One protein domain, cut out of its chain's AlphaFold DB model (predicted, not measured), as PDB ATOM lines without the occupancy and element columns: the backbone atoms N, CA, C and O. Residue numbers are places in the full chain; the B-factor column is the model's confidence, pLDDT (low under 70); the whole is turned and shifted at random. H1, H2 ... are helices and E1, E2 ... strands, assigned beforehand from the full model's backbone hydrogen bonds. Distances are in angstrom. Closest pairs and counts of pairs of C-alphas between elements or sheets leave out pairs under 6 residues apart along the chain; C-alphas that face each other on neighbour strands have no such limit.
ATOM      1  N   VAL A   3      96.474  57.919  59.525       60.22
ATOM      2  CA  VAL A   3      97.689  57.200  59.097       60.22
ATOM      3  C   VAL A   3      97.296  55.815  58.593       60.22
ATOM      4  O   VAL A   3      96.490  55.170  59.252       60.22
ATOM      5  N   ALA A   4      97.842  55.366  57.456       60.12
ATOM      6  CA  ALA A   4      97.552  54.059  56.856       60.12
ATOM      7  C   ALA A   4      98.667  53.025  57.126       60.12
ATOM      8  O   ALA A   4      99.848  53.313  56.968       60.12
ATOM      9  N   VAL A   5      98.269  51.802  57.464       60.53
ATOM     10  CA  VAL A   5      99.076  50.621  57.783       60.53
ATOM     11  C   VAL A   5      98.546  49.453  56.947       60.53
ATOM     12  O   VAL A   5      97.349  49.170  56.944       60.53
ATOM     13  N   ARG A   6      99.437  48.752  56.237       58.50
ATOM     14  CA  ARG A   6      99.106  47.589  55.396       58.50
ATOM     15  C   ARG A   6      99.673  46.288  55.978       58.50
ATOM     16  O   ARG A   6     100.478  45.631  55.334       58.50
ATOM     17  N   GLU A   7      99.279  45.926  57.197       62.06
ATOM     18  CA  GLU A   7      99.664  44.653  57.832       62.06
ATOM     19  C   GLU A   7      98.464  44.040  58.585       62.06
ATOM     20  O   GLU A   7      97.538  44.752  58.964       62.06
ATOM     21  N   ASN A   8      98.469  42.718  58.813       64.12
ATOM     22  CA  ASN A   8      97.337  41.952  59.375       64.12
ATOM     23  C   ASN A   8      97.176  42.091  60.910       64.12
ATOM     24  O   ASN A   8      96.619  41.216  61.574       64.12
ATOM     25  N   LYS A   9      97.718  43.166  61.489       68.19
ATOM     26  CA  LYS A   9      97.654  43.486  62.923       68.19
ATOM     27  C   LYS A   9      96.441  44.373  63.196       68.19
ATOM     28  O   LYS A   9      95.995  45.100  62.313       68.19
ATOM     29  N   LYS A  10      95.883  44.306  64.409       76.00
ATOM     30  CA  LYS A  10      94.640  45.022  64.761       76.00
ATOM     31  C   LYS A  10      94.869  46.351  65.471       76.00
ATOM     32  O   LYS A  10      93.968  47.190  65.447       76.00
ATOM     33  N   TYR A  11      96.041  46.557  66.068       83.00
ATOM     34  CA  TYR A  11      96.331  47.733  66.880       83.00
ATOM     35  C   TYR A  11      97.702  48.328  66.547       83.00
ATOM     36  O   TYR A  11      98.599  47.650  66.038       83.00
ATOM     37  N   VAL A  12      97.863  49.614  66.854       85.06
ATOM     38  CA  VAL A  12      99.114  50.358  66.705       85.06
ATOM     39  C   VAL A  12      99.400  51.178  67.958       85.06
ATOM     40  O   VAL A  12      98.545  51.908  68.455       85.06
ATOM     41  N   THR A  13     100.621  51.078  68.460       87.69
ATOM     42  CA  THR A  13     101.155  51.959  69.496       87.69
ATOM     43  C   THR A  13     101.880  53.110  68.812       87.69
ATOM     44  O   THR A  13     102.629  52.898  67.856       87.69
ATOM     45  N   THR A  14     101.636  54.336  69.276       85.25
ATOM     46  CA  THR A  14     102.320  55.539  68.788       85.25
ATOM     47  C   THR A  14     102.974  56.272  69.938       85.25
ATOM     48  O   THR A  14     102.343  56.481  70.972       85.25
ATOM     49  N   GLU A  15     104.195  56.736  69.721       87.38
ATOM     50  CA  GLU A  15     104.913  57.576  70.665       87.38
ATOM     51  C   GLU A  15     105.510  58.792  69.957       87.38
ATOM     52  O   GLU A  15     105.910  58.712  68.794       87.38
ATOM     53  N   ILE A  16     105.566  59.915  70.675       85.25
ATOM     54  CA  ILE A  16     106.284  61.121  70.266       85.25
ATOM     55  C   ILE A  16     107.438  61.340  71.235       85.25
ATOM     56  O   ILE A  16     107.233  61.394  72.448       85.25
ATOM     57  N   ASN A  17     108.626  61.554  70.684       87.75
ATOM     58  CA  ASN A  17     109.736  62.179  71.371       87.75
ATOM     59  C   ASN A  17     109.798  63.662  70.972       87.75
ATOM     60  O   ASN A  17     110.154  64.004  69.842       87.75
ATOM     61  N   TYR A  18     109.447  64.534  71.918       84.62
ATOM     62  CA  TYR A  18     109.435  65.985  71.726       84.62
ATOM     63  C   TYR A  18     110.838  66.599  71.636       84.62
ATOM     64  O   TYR A  18     111.018  67.589  70.931       84.62
ATOM     65  N   GLU A  19     111.830  66.015  72.311       87.81
ATOM     66  CA  GLU A  19     113.211  66.511  72.303       87.81
ATOM     67  C   GLU A  19     113.878  66.248  70.952       87.81
ATOM     68  O   GLU A  19     114.503  67.133  70.371       87.81
ATOM     69  N   SER A  20     113.701  65.038  70.418       89.00
ATOM     70  CA  SER A  20     114.284  64.634  69.136       89.00
ATOM     71  C   SER A  20     113.380  64.902  67.930       89.00
ATOM     72  O   SER A  20     113.779  64.574  66.810       89.00
ATOM     73  N   LYS A  21     112.178  65.457  68.154       87.56
ATOM     74  CA  LYS A  21     111.112  65.649  67.154       87.56
ATOM     75  C   LYS A  21     110.879  64.405  66.300       87.56
ATOM     76  O   LYS A  21     110.945  64.427  65.070       87.56
ATOM     77  N   GLU A  22     110.670  63.284  66.976       89.94
ATOM     78  CA  GLU A  22     110.527  61.979  66.338       89.94
ATOM     79  C   GLU A  22     109.207  61.333  66.745       89.94
ATOM     80  O   GLU A  22     108.852  61.288  67.920       89.94
ATOM     81  N   ILE A  23     108.475  60.820  65.767       87.38
ATOM     82  CA  ILE A  23     107.331  59.940  65.973       87.38
ATOM     83  C   ILE A  23     107.817  58.524  65.728       87.38
ATOM     84  O   ILE A  23     108.476  58.257  64.718       87.38
ATOM     85  N   ARG A  24     107.428  57.604  66.607       90.31
ATOM     86  CA  ARG A  24     107.587  56.177  66.356       90.31
ATOM     87  C   ARG A  24     106.272  55.430  66.475       90.31
ATOM     88  O   ARG A  24     105.423  55.744  67.305       90.31
ATOM     89  N   LEU A  25     106.109  54.437  65.616       89.06
ATOM     90  CA  LEU A  25     104.935  53.584  65.525       89.06
ATOM     91  C   LEU A  25     105.366  52.134  65.666       89.06
ATOM     92  O   LEU A  25     106.437  51.767  65.189       89.06
ATOM     93  N   LYS A  26     104.530  51.302  66.276       89.50
ATOM     94  CA  LYS A  26     104.714  49.850  66.296       89.50
ATOM     95  C   LYS A  26     103.371  49.155  66.273       89.50
ATOM     96  O   LYS A  26     102.434  49.564  66.949       89.50
ATOM     97  N   LEU A  27     103.277  48.093  65.488       86.00
ATOM     98  CA  LEU A  27     102.092  47.259  65.455       86.00
ATOM     99  C   LEU A  27     102.089  46.333  66.655       86.00
ATOM    100  O   LEU A  27     103.121  45.780  67.036       86.00
ATOM    101  N   THR A  28     100.909  46.167  67.233       82.19
ATOM    102  CA  THR A  28     100.714  45.390  68.447       82.19
ATOM    103  C   THR A  28      99.421  44.589  68.365       82.19
ATOM    104  O   THR A  28      98.507  44.914  67.601       82.19
ATOM    105  N   ASP A  29      99.365  43.514  69.145       78.94
ATOM    106  CA  ASP A  29      98.135  42.759  69.402       78.94
ATOM    107  C   ASP A  29      97.481  43.181  70.732       78.94
ATOM    108  O   ASP A  29      96.409  42.689  71.070       78.94
ATOM    109  N   SER A  30      98.117  44.093  71.481       77.94
ATOM    110  CA  SER A  30      97.638  44.584  72.774       77.94
ATOM    111  C   SER A  30      96.517  45.608  72.598       77.94
ATOM    112  O   SER A  30      96.741  46.720  72.116       77.94
ATOM    113  N   GLU A  31      95.309  45.239  73.021       74.19
ATOM    114  CA  GLU A  31      94.141  46.126  73.039       74.19
ATOM    115  C   GLU A  31      94.257  47.233  74.099       74.19
ATOM    116  O   GLU A  31      93.749  48.332  73.896       74.19
ATOM    117  N   SER A  32      94.953  46.973  75.210       78.75
ATOM    118  CA  SER A  32      95.119  47.942  76.301       78.75
ATOM    119  C   SER A  32      96.163  49.020  76.006       78.75
ATOM    120  O   SER A  32      96.082  50.113  76.558       78.75
ATOM    121  N   GLU A  33      97.147  48.724  75.152       73.75
ATOM    122  CA  GLU A  33      98.281  49.618  74.862       73.75
ATOM    123  C   GLU A  33      98.244  50.210  73.442       73.75
ATOM    124  O   GLU A  33      99.044  51.089  73.106       73.75
ATOM    125  N   GLY A  34      97.347  49.719  72.583       77.56
ATOM    126  CA  GLY A  34      97.292  50.062  71.166       77.56
ATOM    127  C   GLY A  34      95.989  50.738  70.744       77.56
ATOM    128  O   GLY A  34      94.899  50.411  71.203       77.56
ATOM    129  N   VAL A  35      96.084  51.663  69.789       80.50
ATOM    130  CA  VAL A  35      94.923  52.241  69.105       80.50
ATOM    131  C   VAL A  35      94.473  51.280  68.012       80.50
ATOM    132  O   VAL A  35      95.279  50.836  67.193       80.50
ATOM    133  N   ARG A  36      93.179  50.957  67.979       81.75
ATOM    134  CA  ARG A  36      92.609  50.049  66.979       81.75
ATOM    135  C   ARG A  36      92.733  50.624  65.566       81.75
ATOM    136  O   ARG A  36      92.376  51.775  65.318       81.75
ATOM    137  N   LEU A  37      93.175  49.785  64.633       80.12
ATOM    138  CA  LEU A  37      93.164  50.073  63.204       80.12
ATOM    139  C   LEU A  37      91.747  49.864  62.639       80.12
ATOM    140  O   LEU A  37      91.151  48.795  62.770       80.12
ATOM    141  N   SER A  38      91.231  50.877  61.956       76.56
ATOM    142  CA  SER A  38      89.988  50.863  61.184       76.56
ATOM    143  C   SER A  38      90.338  50.881  59.700       76.56
ATOM    144  O   SER A  38      90.804  51.896  59.186       76.56
ATOM    145  N   PHE A  39      90.154  49.753  59.007       74.50
ATOM    146  CA  PHE A  39      90.530  49.588  57.590       74.50
ATOM    147  C   PHE A  39      92.010  49.897  57.314       74.50
ATOM    148  O   PHE A  39      92.358  50.566  56.344       74.50
ATOM    149  N   GLY A  40      92.885  49.455  58.220       71.50
ATOM    150  CA  GLY A  40      94.308  49.771  58.158       71.50
ATOM    151  C   GLY A  40      94.615  51.230  58.479       71.50
ATOM    152  O   GLY A  40      95.748  51.641  58.310       71.50
ATOM    153  N   THR A  41      93.657  52.035  58.941       76.12
ATOM    154  CA  THR A  41      93.911  53.426  59.331       76.12
ATOM    155  C   THR A  41      93.680  53.677  60.810       76.12
ATOM    156  O   THR A  41      92.886  52.986  61.436       76.12
ATOM    157  N   PHE A  42      94.344  54.674  61.387       79.25
ATOM    158  CA  PHE A  42      94.051  55.132  62.748       79.25
ATOM    159  C   PHE A  42      94.112  56.650  62.864       79.25
ATOM    160  O   PHE A  42      94.681  57.339  62.012       79.25
ATOM    161  N   THR A  43      93.514  57.151  63.942       76.75
ATOM    162  CA  THR A  43      93.456  58.575  64.265       76.75
ATOM    163  C   THR A  43      94.366  58.870  65.444       76.75
ATOM    164  O   THR A  43      94.206  58.295  66.518       76.75
ATOM    165  N   LEU A  44      95.299  59.800  65.250       75.12
ATOM    166  CA  LEU A  44      96.106  60.335  66.343       75.12
ATOM    167  C   LEU A  44      95.315  61.363  67.165       75.12
ATOM    168  O   LEU A  44      94.534  62.124  66.580       75.12
ATOM    169  N   PRO A  45      95.537  61.447  68.492       71.69
ATOM    170  CA  PRO A  45      94.918  62.479  69.317       71.69
ATOM    171  C   PRO A  45      95.264  63.894  68.829       71.69
ATOM    172  O   PRO A  45      96.360  64.143  68.325       71.69
ATOM    173  N   ILE A  46      94.346  64.846  69.014       73.06
ATOM    174  CA  ILE A  46      94.462  66.200  68.441       73.06
ATOM    175  C   ILE A  46      95.713  66.963  68.900       73.06
ATOM    176  O   ILE A  46      96.265  67.737  68.126       73.06
ATOM    177  N   LYS A  47      96.217  66.682  70.111       72.44
ATOM    178  CA  LYS A  47      97.476  67.254  70.612       72.44
ATOM    179  C   LYS A  47      98.661  66.965  69.679       72.44
ATOM    180  O   LYS A  47      99.373  67.887  69.316       72.44
ATOM    181  N   PHE A  48      98.765  65.730  69.171       73.38
ATOM    182  CA  PHE A  48      99.799  65.325  68.211       73.38
ATOM    183  C   PHE A  48      99.669  66.144  66.923       73.38
ATOM    184  O   PHE A  48     100.653  66.587  66.347       73.38
ATOM    185  N   CYS A  49      98.432  66.371  66.472       73.31
ATOM    186  CA  CYS A  49      98.178  67.134  65.257       73.31
ATOM    187  C   CYS A  49      98.633  68.590  65.393       73.31
ATOM    188  O   CYS A  49      99.205  69.100  64.444       73.31
ATOM    189  N   ASN A  50      98.423  69.234  66.541       76.06
ATOM    190  CA  ASN A  50      98.834  70.627  66.751       76.06
ATOM    191  C   ASN A  50     100.358  70.799  66.799       76.06
ATOM    192  O   ASN A  50     100.858  71.846  66.400       76.06
ATOM    193  N   ASP A  51     101.078  69.782  67.274       76.38
ATOM    194  CA  ASP A  51     102.539  69.820  67.380       76.38
ATOM    195  C   ASP A  51     103.230  69.563  66.029       76.38
ATOM    196  O   ASP A  51     104.345  70.026  65.800       76.38
ATOM    197  N   ILE A  52     102.571  68.815  65.137       77.56
ATOM    198  CA  ILE A  52     103.135  68.368  63.856       77.56
ATOM    199  C   ILE A  52     102.619  69.214  62.678       77.56
ATOM    200  O   ILE A  52     103.347  69.470  61.720       77.56
ATOM    201  N   LEU A  53     101.348  69.626  62.694       75.19
ATOM    202  CA  LEU A  53     100.740  70.396  61.608       75.19
ATOM    203  C   LEU A  53     100.951  71.891  61.839       75.19
ATOM    204  O   LEU A  53     100.556  72.435  62.868       75.19
ATOM    205  N   SER A  54     101.479  72.591  60.834       71.75
ATOM    206  CA  SER A  54     101.381  74.052  60.805       71.75
ATOM    207  C   SER A  54      99.915  74.489  60.669       71.75
ATOM    208  O   SER A  54      99.095  73.763  60.102       71.75
ATOM    209  N   LYS A  55      99.583  75.687  61.176       72.62
ATOM    210  CA  LYS A  55      98.202  76.209  61.285       72.62
ATOM    211  C   LYS A  55      97.371  76.109  60.000       72.62
ATOM    212  O   LYS A  55      96.167  75.888  60.084       72.62
ATOM    213  N   ASP A  56      98.006  76.223  58.837       80.06
ATOM    214  CA  ASP A  56      97.323  76.242  57.538       80.06
ATOM    215  C   ASP A  56      97.333  74.878  56.823       80.06
ATOM    216  O   ASP A  56      96.737  74.708  55.754       80.06
ATOM    217  N   THR A  57      97.986  73.869  57.407       77.06
ATOM    218  CA  THR A  57      98.154  72.563  56.771       77.06
ATOM    219  C   THR A  57      96.976  71.643  57.060       77.06
ATOM    220  O   THR A  57      96.809  71.111  58.154       77.06
ATOM    221  N   LYS A  58      96.176  71.375  56.023       74.06
ATOM    222  CA  LYS A  58      95.023  70.463  56.115       74.06
ATOM    223  C   LYS A  58      95.424  68.985  56.158       74.06
ATOM    224  O   LYS A  58      94.691  68.173  56.722       74.06
ATOM    225  N   ARG A  59      96.537  68.616  55.513       72.25
ATOM    226  CA  ARG A  59      97.043  67.236  55.409       72.25
ATOM    227  C   ARG A  59      98.558  67.228  55.231       72.25
ATOM    228  O   ARG A  59      99.083  68.052  54.493       72.25
ATOM    229  N   ILE A  60      99.217  66.242  55.832       76.12
ATOM    230  CA  ILE A  60     100.619  65.895  55.573       76.12
ATOM    231  C   ILE A  60     100.725  64.404  55.276       76.12
ATOM    232  O   ILE A  60      99.898  63.616  55.739       76.12
ATOM    233  N   CYS A  61     101.750  64.028  54.521       77.44
ATOM    234  CA  CYS A  61     102.168  62.644  54.363       77.44
ATOM    235  C   CYS A  61     103.529  62.494  55.041       77.44
ATOM    236  O   CYS A  61     104.479  63.173  54.655       77.44
ATOM    237  N   LEU A  62     103.604  61.639  56.057       79.38
ATOM    238  CA  LEU A  62     104.843  61.324  56.756       79.38
ATOM    239  C   LEU A  62     105.345  59.968  56.273       79.38
ATOM    240  O   LEU A  62     104.630  58.967  56.364       79.38
ATOM    241  N   VAL A  63     106.568  59.942  55.748       82.25
ATOM    242  CA  VAL A  63     107.230  58.695  55.363       82.25
ATOM    243  C   VAL A  63     107.925  58.130  56.591       82.25
ATOM    244  O   VAL A  63     108.669  58.829  57.278       82.25
ATOM    245  N   LEU A  64     107.646  56.863  56.866       85.19
ATOM    246  CA  LEU A  64     108.137  56.145  58.028       85.19
ATOM    247  C   LEU A  64     109.234  55.162  57.619       85.19
ATOM    248  O   LEU A  64     109.052  54.377  56.688       85.19
ATOM    249  N   GLU A  65     110.335  55.158  58.357       90.94
ATOM    250  CA  GLU A  65     111.437  54.215  58.189       90.94
ATOM    251  C   GLU A  65     111.288  53.053  59.176       90.94
ATOM    252  O   GLU A  65     111.275  53.259  60.390       90.94
ATOM    253  N   LYS A  66     111.169  51.820  58.667       88.94
ATOM    254  CA  LYS A  66     111.120  50.608  59.501       88.94
ATOM    255  C   LYS A  66     112.534  50.254  59.962       88.94
ATOM    256  O   LYS A  66     113.392  50.006  59.119       88.94
ATOM    257  N   LYS A  67     112.763  50.180  61.274       91.06
ATOM    258  CA  LYS A  67     114.023  49.699  61.861       91.06
ATOM    259  C   LYS A  67     113.891  48.252  62.354       91.06
ATOM    260  O   LYS A  67     112.796  47.696  62.460       91.06
ATOM    261  N   ASN A  68     115.031  47.628  62.652       91.88
ATOM    262  CA  ASN A  68     115.126  46.212  63.045       91.88
ATOM    263  C   ASN A  68     114.552  45.897  64.442       91.88
ATOM    264  O   ASN A  68     114.424  44.732  64.803       91.88
ATOM    265  N   ASP A  69     114.181  46.910  65.223       90.31
ATOM    266  CA  ASP A  69     113.516  46.790  66.531       90.31
ATOM    267  C   ASP A  69     111.982  46.623  66.425       90.31
ATOM    268  O   ASP A  69     111.264  46.542  67.434       90.31
ATOM    269  N   GLY A  70     111.469  46.560  65.193       86.50
ATOM    270  CA  GLY A  70     110.045  46.443  64.899       86.50
ATOM    271  C   GLY A  70     109.279  47.757  65.047       86.50
ATOM    272  O   GLY A  70     108.049  47.730  65.012       86.50
ATOM    273  N   TRP A  71     109.982  48.877  65.216       91.81
ATOM    274  CA  TRP A  71     109.406  50.212  65.195       91.81
ATOM    275  C   TRP A  71     109.618  50.878  63.835       91.81
ATOM    276  O   TRP A  71     110.595  50.654  63.117       91.81
ATOM    277  N   TRP A  72     108.665  51.730  63.488       90.81
ATOM    278  CA  TRP A  72     108.726  52.643  62.363       90.81
ATOM    279  C   TRP A  72     108.945  54.055  62.880       90.81
ATOM    280  O   TRP A  72     108.271  54.451  63.822       90.81
ATOM    281  N   TYR A  73     109.832  54.818  62.253       90.94
ATOM    282  CA  TYR A  73     110.268  56.128  62.732       90.94
ATOM    283  C   TYR A  73     110.037  57.213  61.689       90.94
ATOM    284  O   TYR A  73     110.213  56.980  60.497       90.94
ATOM    285  N   CYS A  74     109.668  58.410  62.128       88.31
ATOM    286  CA  CYS A  74     109.577  59.590  61.280       88.31
ATOM    287  C   CYS A  74     109.994  60.830  62.071       88.31
ATOM    288  O   CYS A  74     109.576  60.998  63.214       88.31
ATOM    289  N   LYS A  75     110.786  61.710  61.456       86.56
ATOM    290  CA  LYS A  75     111.096  63.033  62.011       86.56
ATOM    291  C   LYS A  75     110.134  64.080  61.458       86.56
ATOM    292  O   LYS A  75     109.754  63.980  60.290       86.56
ATOM    293  N   TYR A  76     109.775  65.067  62.276       79.69
ATOM    294  CA  TYR A  76     108.842  66.136  61.908       79.69
ATOM    295  C   TYR A  76     109.296  67.531  62.353       79.69
ATOM    296  O   TYR A  76     110.155  67.644  63.258       79.69
TER     297      TYR A  76
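This is residues 3 to 76 of the 76 residues of an uncharacterized protein of Escherichia coli (UniProt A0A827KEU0). With little regular structure, this is a small three-stranded sheet, the hairpin of E1 and E2 with short E4 beside E2, among long unnamed stretches. Small helix H1 only grazes the sheet, and short E3 pairs with residues 3 to 4. The 74 printed residues hold E1, E2, E3, H1, E4 in that order; the sheet, E1 - E2 - E4, is antiparallel. The class is mixed, with 28 residues in named elements; the whole is compact, radius of gyration of the C-alphas 12.4 A, spanning 34 by 25 by 21 A.

E1, residues 11 to 17, and E2, residues 22 to 28, form an antiparallel hairpin at 160 degrees; N 13 and O 26, 2.8 A, are within hydrogen-bond range. E4, residues 72 to 75, is antiparallel to E2 at 163 degrees, with N 23 and O 74 at 2.8 A. H1, residues 46 to 52, grazes the sheet with residues 48 to 52; its O i to N i+4 pairs are each within range. E3, residues 41 to 43, pairs with no named strand.

E1 spans 20.2 A from C-alpha 11 at (96.331, 47.733, 66.880), E2 19.4 A. E4 ends at C-alpha 75, (111.096, 63.033, 62.011).

The printed part has no cut. Links E2 to E3 and H1 to E4 are long. Residues 3 to 9 are under pLDDT 70.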